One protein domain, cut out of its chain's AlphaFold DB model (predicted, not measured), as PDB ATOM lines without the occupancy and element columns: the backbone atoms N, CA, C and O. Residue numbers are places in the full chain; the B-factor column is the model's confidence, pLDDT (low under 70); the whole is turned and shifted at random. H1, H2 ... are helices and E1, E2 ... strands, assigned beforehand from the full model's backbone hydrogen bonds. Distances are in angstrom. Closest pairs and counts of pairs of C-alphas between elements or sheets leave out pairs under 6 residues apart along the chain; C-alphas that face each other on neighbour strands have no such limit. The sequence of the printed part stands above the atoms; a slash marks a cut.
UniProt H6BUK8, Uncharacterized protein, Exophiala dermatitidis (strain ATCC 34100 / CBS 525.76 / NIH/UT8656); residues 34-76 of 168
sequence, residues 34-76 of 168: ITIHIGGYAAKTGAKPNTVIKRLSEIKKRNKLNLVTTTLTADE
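Overview. This is residues 34 to 76 of the 168 residues of an uncharacterized protein of Exophiala dermatitidis (strain ATCC 34100 / CBS 525.76 / NIH/UT8656) (UniProt H6BUK8). Two short parallel strands, E1 and E2, lie side by side as a narrow ribbon; the long helix H2 runs beside E2, and the short helix H1 sits at one end, making a corner with H2. Residues 71 to 76 run on from E2 as a tail with no named element. The printed part has 43 residues with two named helices and two named strands, in the order E1, H1, H2, E2, of mixed class. It is compact, with a radius of gyration of the C-alphas of 10.5 A, and spans 27 by 22 by 12 A, only just flat.

Arrangement. Begin with the sheet: E1, residues 34 to 37, and E2, residues 67 to 70, are parallel at 26 degrees, with N 36 and O 68 within hydrogen-bond range at 2.8 A. Look next at H2, residues 49 to 63: its closest C-alphas to E2 are those of Lys 60 and Leu 67, 6.4 A apart, while E1 and H2 are apart. H1, residues 38 to 45, touches H2 with residues 49 to 53 of H2 alone, closest at the C-alphas of Ala 42 and Pro 49, 5.4 A. These helices run opposite ways at a steep tilt of 68 degrees, only just short of about perpendicular. In H1 and H2 every O i to N i+4 pair is within hydrogen-bond range. E1, H1, H2 and E2 form a strand-helix-strand unit, two parallel neighbour strands with helices between, whose crossover is right-handed.

Along the chain. Find C-alpha 34 at (10.841, -16.415, 42.465), where E1 begins its 10.0 A; H1 then spans 10.4 A. H2 starts at C-alpha 49, (2.982, -22.856, 27.893), and runs 21.1 A. E2 spans 10.1 A to C-alpha 70 at (3.882, -16.366, 34.444).

Size, cuts and confidence. The C-alphas of Arg 62 and Asp 75 are the two farthest apart, at 31.0 A. The printed part has no cut, and its three links between elements are tight. The model's confidence is low, under 70, at residues 73 to 76.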
ATOM      1  N   ILE A  34      10.048 -16.580  43.679       91.81
ATOM      2  CA  ILE A  34      10.841 -16.415  42.465       91.81
ATOM      3  C   ILE A  34       9.913 -16.567  41.266       91.81
ATOM      4  O   ILE A  34       9.295 -17.616  41.065       91.81
ATOM      5  N   THR A  35       9.807 -15.507  40.469       92.38
ATOM      6  CA  THR A  35       8.931 -15.481  39.296       92.38
ATOM      7  C   THR A  35       9.684 -15.927  38.046       92.38
ATOM      8  O   THR A  35      10.722 -15.370  37.705       92.38
ATOM      9  N   ILE A  36       9.148 -16.923  37.341       92.19
ATOM     10  CA  ILE A  36       9.705 -17.464  36.099       92.19
ATOM     11  C   ILE A  36       8.773 -17.115  34.939       92.19
ATOM     12  O   ILE A  36       7.624 -17.568  34.883       92.19
ATOM     13  N   HIS A  37       9.296 -16.347  33.982       92.75
ATOM     14  CA  HIS A  37       8.609 -15.993  32.742       92.75
ATOM     15  C   HIS A  37       8.777 -17.111  31.712       92.75
ATOM     16  O   HIS A  37       9.815 -17.249  31.066       92.75
ATOM     17  N   ILE A  38       7.744 -17.930  31.549       93.62
ATOM     18  CA  ILE A  38       7.814 -19.122  30.698       93.62
ATOM     19  C   ILE A  38       7.455 -18.854  29.234       93.62
ATOM     20  O   ILE A  38       7.690 -19.725  28.403       93.62
ATOM     21  N   GLY A  39       6.908 -17.680  28.900       89.38
ATOM     22  CA  GLY A  39       6.490 -17.345  27.531       89.38
ATOM     23  C   GLY A  39       7.639 -17.472  26.525       89.38
ATOM     24  O   GLY A  39       7.529 -18.205  25.544       89.38
ATOM     25  N   GLY A  40       8.786 -16.854  26.830       88.56
ATOM     26  CA  GLY A  40       9.980 -16.938  25.983       88.56
ATOM     27  C   GLY A  40      10.578 -18.347  25.911       88.56
ATOM     28  O   GLY A  40      11.031 -18.772  24.851       88.56
ATOM     29  N   TYR A  41      10.542 -19.105  27.010       90.31
ATOM     30  CA  TYR A  41      11.033 -20.487  27.032       90.31
ATOM     31  C   TYR A  41      10.150 -21.425  26.199       90.31
ATOM     32  O   TYR A  41      10.657 -22.213  25.402       90.31
ATOM     33  N   ALA A  42       8.831 -21.318  26.353       91.44
ATOM     34  CA  ALA A  42       7.849 -22.083  25.595       91.44
ATOM     35  C   ALA A  42       7.984 -21.823  24.085       91.44
ATOM     36  O   ALA A  42       8.020 -22.770  23.305       91.44
ATOM     37  N   ALA A  43       8.165 -20.557  23.689       89.44
ATOM     38  CA  ALA A  43       8.396 -20.181  22.295       89.44
ATOM     39  C   ALA A  43       9.702 -20.772  21.733       89.44
ATOM     40  O   ALA A  43       9.689 -21.366  20.660       89.44
ATOM     41  N   LYS A  44      10.816 -20.673  22.474       91.88
ATOM     42  CA  LYS A  44      12.124 -21.207  22.044       91.88
ATOM     43  C   LYS A  44      12.149 -22.731  21.923       91.88
ATOM     44  O   LYS A  44      12.831 -23.263  21.058       91.88
ATOM     45  N   THR A  45      11.436 -23.432  22.800       91.50
ATOM     46  CA  THR A  45      11.435 -24.906  22.857       91.50
ATOM     47  C   THR A  45      10.303 -25.552  22.057       91.50
ATOM     48  O   THR A  45      10.237 -26.776  21.983       91.50
ATOM     49  N   GLY A  46       9.381 -24.760  21.498       89.75
ATOM     50  CA  GLY A  46       8.164 -25.262  20.850       89.75
ATOM     51  C   GLY A  46       7.172 -25.927  21.816       89.75
ATOM     52  O   GLY A  46       6.206 -26.562  21.388       89.75
ATOM     53  N   ALA A  47       7.385 -25.806  23.128       91.94
ATOM     54  CA  ALA A  47       6.511 -26.389  24.134       91.94
ATOM     55  C   ALA A  47       5.269 -25.516  24.356       91.94
ATOM     56  O   ALA A  47       5.344 -24.292  24.429       91.94
ATOM     57  N   LYS A  48       4.102 -26.140  24.561       93.25
ATOM     58  CA  LYS A  48       2.895 -25.401  24.963       93.25
ATOM     59  C   LYS A  48       3.101 -24.795  26.362       93.25
ATOM     60  O   LYS A  48       3.450 -25.550  27.277       93.25
ATOM     61  N   PRO A  49       2.797 -23.501  26.589       92.88
ATOM     62  CA  PRO A  49       2.982 -22.856  27.893       92.88
ATOM     63  C   PRO A  49       2.346 -23.627  29.056       92.88
ATOM     64  O   PRO A  49       2.991 -23.873  30.070       92.88
ATOM     65  N   ASN A  50       1.117 -24.123  28.875       93.12
ATOM     66  CA  ASN A  50       0.406 -24.906  29.893       93.12
ATOM     67  C   ASN A  50       1.131 -26.199  30.291       93.12
ATOM     68  O   ASN A  50       1.056 -26.612  31.447       93.12
ATOM     69  N   THR A  51       1.845 -26.839  29.364       94.75
ATOM     70  CA  THR A  51       2.637 -28.039  29.661       94.75
ATOM     71  C   THR A  51       3.828 -27.690  30.550       94.75
ATOM     72  O   THR A  51       4.087 -28.378  31.536       94.75
ATOM     73  N   VAL A  52       4.508 -26.580  30.252       94.50
ATOM     74  CA  VAL A  52       5.625 -26.077  31.063       94.50
ATOM     75  C   VAL A  52       5.137 -25.671  32.456       94.50
ATOM     76  O   VAL A  52       5.740 -26.070  33.450       94.50
ATOM     77  N   ILE A  53       4.001 -24.967  32.552       94.50
ATOM     78  CA  ILE A  53       3.380 -24.592  33.835       94.50
ATOM     79  C   ILE A  53       3.072 -25.830  34.676       94.50
ATOM     80  O   ILE A  53       3.405 -25.849  35.862       94.50
ATOM     81  N   LYS A  54       2.455 -26.865  34.090       95.62
ATOM     82  CA  LYS A  54       2.133 -28.111  34.803       95.62
ATOM     83  C   LYS A  54       3.393 -28.780  35.344       95.62
ATOM     84  O   LYS A  54       3.471 -29.045  36.542       95.62
ATOM     85  N   ARG A  55       4.413 -28.944  34.498       94.94
ATOM     86  CA  ARG A  55       5.690 -29.552  34.890       94.94
ATOM     87  C   ARG A  55       6.376 -28.771  36.015       94.94
ATOM     88  O   ARG A  55       6.813 -29.365  36.998       94.94
ATOM     89  N   LEU A  56       6.432 -27.443  35.913       93.44
ATOM     90  CA  LEU A  56       7.002 -26.590  36.961       93.44
ATOM     91  C   LEU A  56       6.173 -26.627  38.249       93.44
ATOM     92  O   LEU A  56       6.744 -26.623  39.336       93.44
ATOM     93  N   SER A  57       4.846 -26.730  38.153       94.62
ATOM     94  CA  SER A  57       3.961 -26.857  39.319       94.62
ATOM     95  C   SER A  57       4.193 -28.163  40.078       94.62
ATOM     96  O   SER A  57       4.181 -28.179  41.308       94.62
ATOM     97  N   GLU A  58       4.436 -29.264  39.370       95.94
ATOM     98  CA  GLU A  58       4.789 -30.548  39.980       95.94
ATOM     99  C   GLU A  58       6.168 -30.505  40.646       95.94
ATOM    100  O   GLU A  58       6.326 -30.991  41.765       95.94
ATOM    101  N   ILE A  59       7.165 -29.900  39.994       93.94
ATOM    102  CA  ILE A  59       8.506 -29.703  40.571       93.94
ATOM    103  C   ILE A  59       8.422 -28.826  41.825       93.94
ATOM    104  O   ILE A  59       8.983 -29.185  42.861       93.94
ATOM    105  N   LYS A  60       7.662 -27.725  41.759       93.94
ATOM    106  CA  LYS A  60       7.406 -26.824  42.886       93.94
ATOM    107  C   LYS A  60       6.861 -27.585  44.095       93.94
ATOM    108  O   LYS A  60       7.384 -27.427  45.192       93.94
ATOM    109  N   LYS A  61       5.831 -28.416  43.894       94.94
ATOM    110  CA  LYS A  61       5.195 -29.196  44.970       94.94
ATOM    111  C   LYS A  61       6.138 -30.242  45.564       94.94
ATOM    112  O   LYS A  61       6.236 -30.326  46.783       94.94
ATOM    113  N   ARG A  62       6.843 -31.008  44.722       95.31
ATOM    114  CA  ARG A  62       7.754 -32.076  45.175       95.31
ATOM    115  C   ARG A  62       8.923 -31.539  45.998       95.31
ATOM    116  O   ARG A  62       9.255 -32.119  47.022       95.31
ATOM    117  N   ASN A  63       9.493 -30.412  45.576       92.94
ATOM    118  CA  ASN A  63      10.695 -29.844  46.190       92.94
ATOM    119  C   ASN A  63      10.403 -28.674  47.148       92.94
ATOM    120  O   ASN A  63      11.333 -28.059  47.660       92.94
ATOM    121  N   LYS A  64       9.120 -28.368  47.402       92.50
ATOM    122  CA  LYS A  64       8.662 -27.271  48.277       92.50
ATOM    123  C   LYS A  64       9.270 -25.909  47.909       92.50
ATOM    124  O   LYS A  64       9.658 -25.140  48.779       92.50
ATOM    125  N   LEU A  65       9.360 -25.618  46.614       93.25
ATOM    126  CA  LEU A  65      10.007 -24.398  46.122       93.25
ATOM    127  C   LEU A  65       9.057 -23.200  46.164       93.25
ATOM    128  O   LEU A  65       7.858 -23.327  45.886       93.25
ATOM    129  N   ASN A  66       9.604 -22.011  46.406       91.75
ATOM    130  CA  ASN A  66       8.843 -20.767  46.374       91.75
ATOM    131  C   ASN A  66       8.818 -20.168  44.955       91.75
ATOM    132  O   ASN A  66       9.368 -19.103  44.706       91.75
ATOM    133  N   LEU A  67       8.228 -20.887  43.989       92.62
ATOM    134  CA  LEU A  67       8.182 -20.464  42.578       92.62
ATOM    135  C   LEU A  67       6.806 -19.938  42.159       92.62
ATOM    136  O   LEU A  67       5.770 -20.508  42.523       92.62
ATOM    137  N   VAL A  68       6.787 -18.916  41.310       92.50
ATOM    138  CA  VAL A  68       5.602 -18.414  40.601       92.50
ATOM    139  C   VAL A  68       5.885 -18.464  39.106       92.50
ATOM    140  O   VAL A  68       6.937 -18.032  38.652       92.50
ATOM    141  N   THR A  69       4.964 -19.008  38.320       93.62
ATOM    142  CA  THR A  69       5.092 -19.052  36.861       93.62
ATOM    143  C   THR A  69       4.169 -18.026  36.229       93.62
ATOM    144  O   THR A  69       3.015 -17.882  36.628       93.62
ATOM    145  N   THR A  70       4.672 -17.321  35.222       90.31
ATOM    146  CA  THR A  70       3.882 -16.366  34.444       90.31
ATOM    147  C   THR A  70       4.192 -16.504  32.960       90.31
ATOM    148  O   THR A  70       5.310 -16.834  32.560       90.31
ATOM    149  N   THR A  71       3.180 -16.276  32.132       88.75
ATOM    150  CA  THR A  71       3.328 -16.135  30.679       88.75
ATOM    151  C   THR A  71       3.430 -14.678  30.250       88.75
ATOM    152  O   THR A  71       3.873 -14.432  29.137       88.75
ATOM    153  N   LEU A  72       3.045 -13.740  31.122       79.75
ATOM    154  CA  LEU A  72       3.130 -12.305  30.871       79.75
ATOM    155  C   LEU A  72       4.591 -11.878  30.956       79.75
ATOM    156  O   LEU A  72       5.283 -12.253  31.906       79.75
ATOM    157  N   THR A  73       5.071 -11.114  29.985       66.88
ATOM    158  CA  THR A  73       6.363 -10.426  30.087       66.88
ATOM    159  C   THR A  73       6.225  -9.220  31.013       66.88
ATOM    160  O   THR A  73       5.135  -8.671  31.156       66.88
ATOM    161  N   ALA A  74       7.310  -8.824  31.686       60.69
ATOM    162  CA  ALA A  74       7.290  -7.716  32.648       60.69
ATOM    163  C   ALA A  74       6.790  -6.385  32.041       60.69
ATOM    164  O   ALA A  74       6.244  -5.561  32.768       60.69
ATOM    165  N   ASP A  75       6.901  -6.232  30.718       61.00
ATOM    166  CA  ASP A  75       6.478  -5.043  29.968       61.00
ATOM    167  C   ASP A  75       5.023  -5.085  29.466       61.00
ATOM    168  O   ASP A  75       4.568  -4.145  28.818       61.00
ATOM    169  N   GLU A  76       4.270  -6.160  29.726       56.91
ATOM    170  CA  GLU A  76       2.890  -6.266  29.249       56.91
ATOM    171  C   GLU A  76       1.906  -5.736  30.313       56.91
ATOM    172  O   GLU A  76       1.818  -6.302  31.412       56.91
TER     173      GLU A  76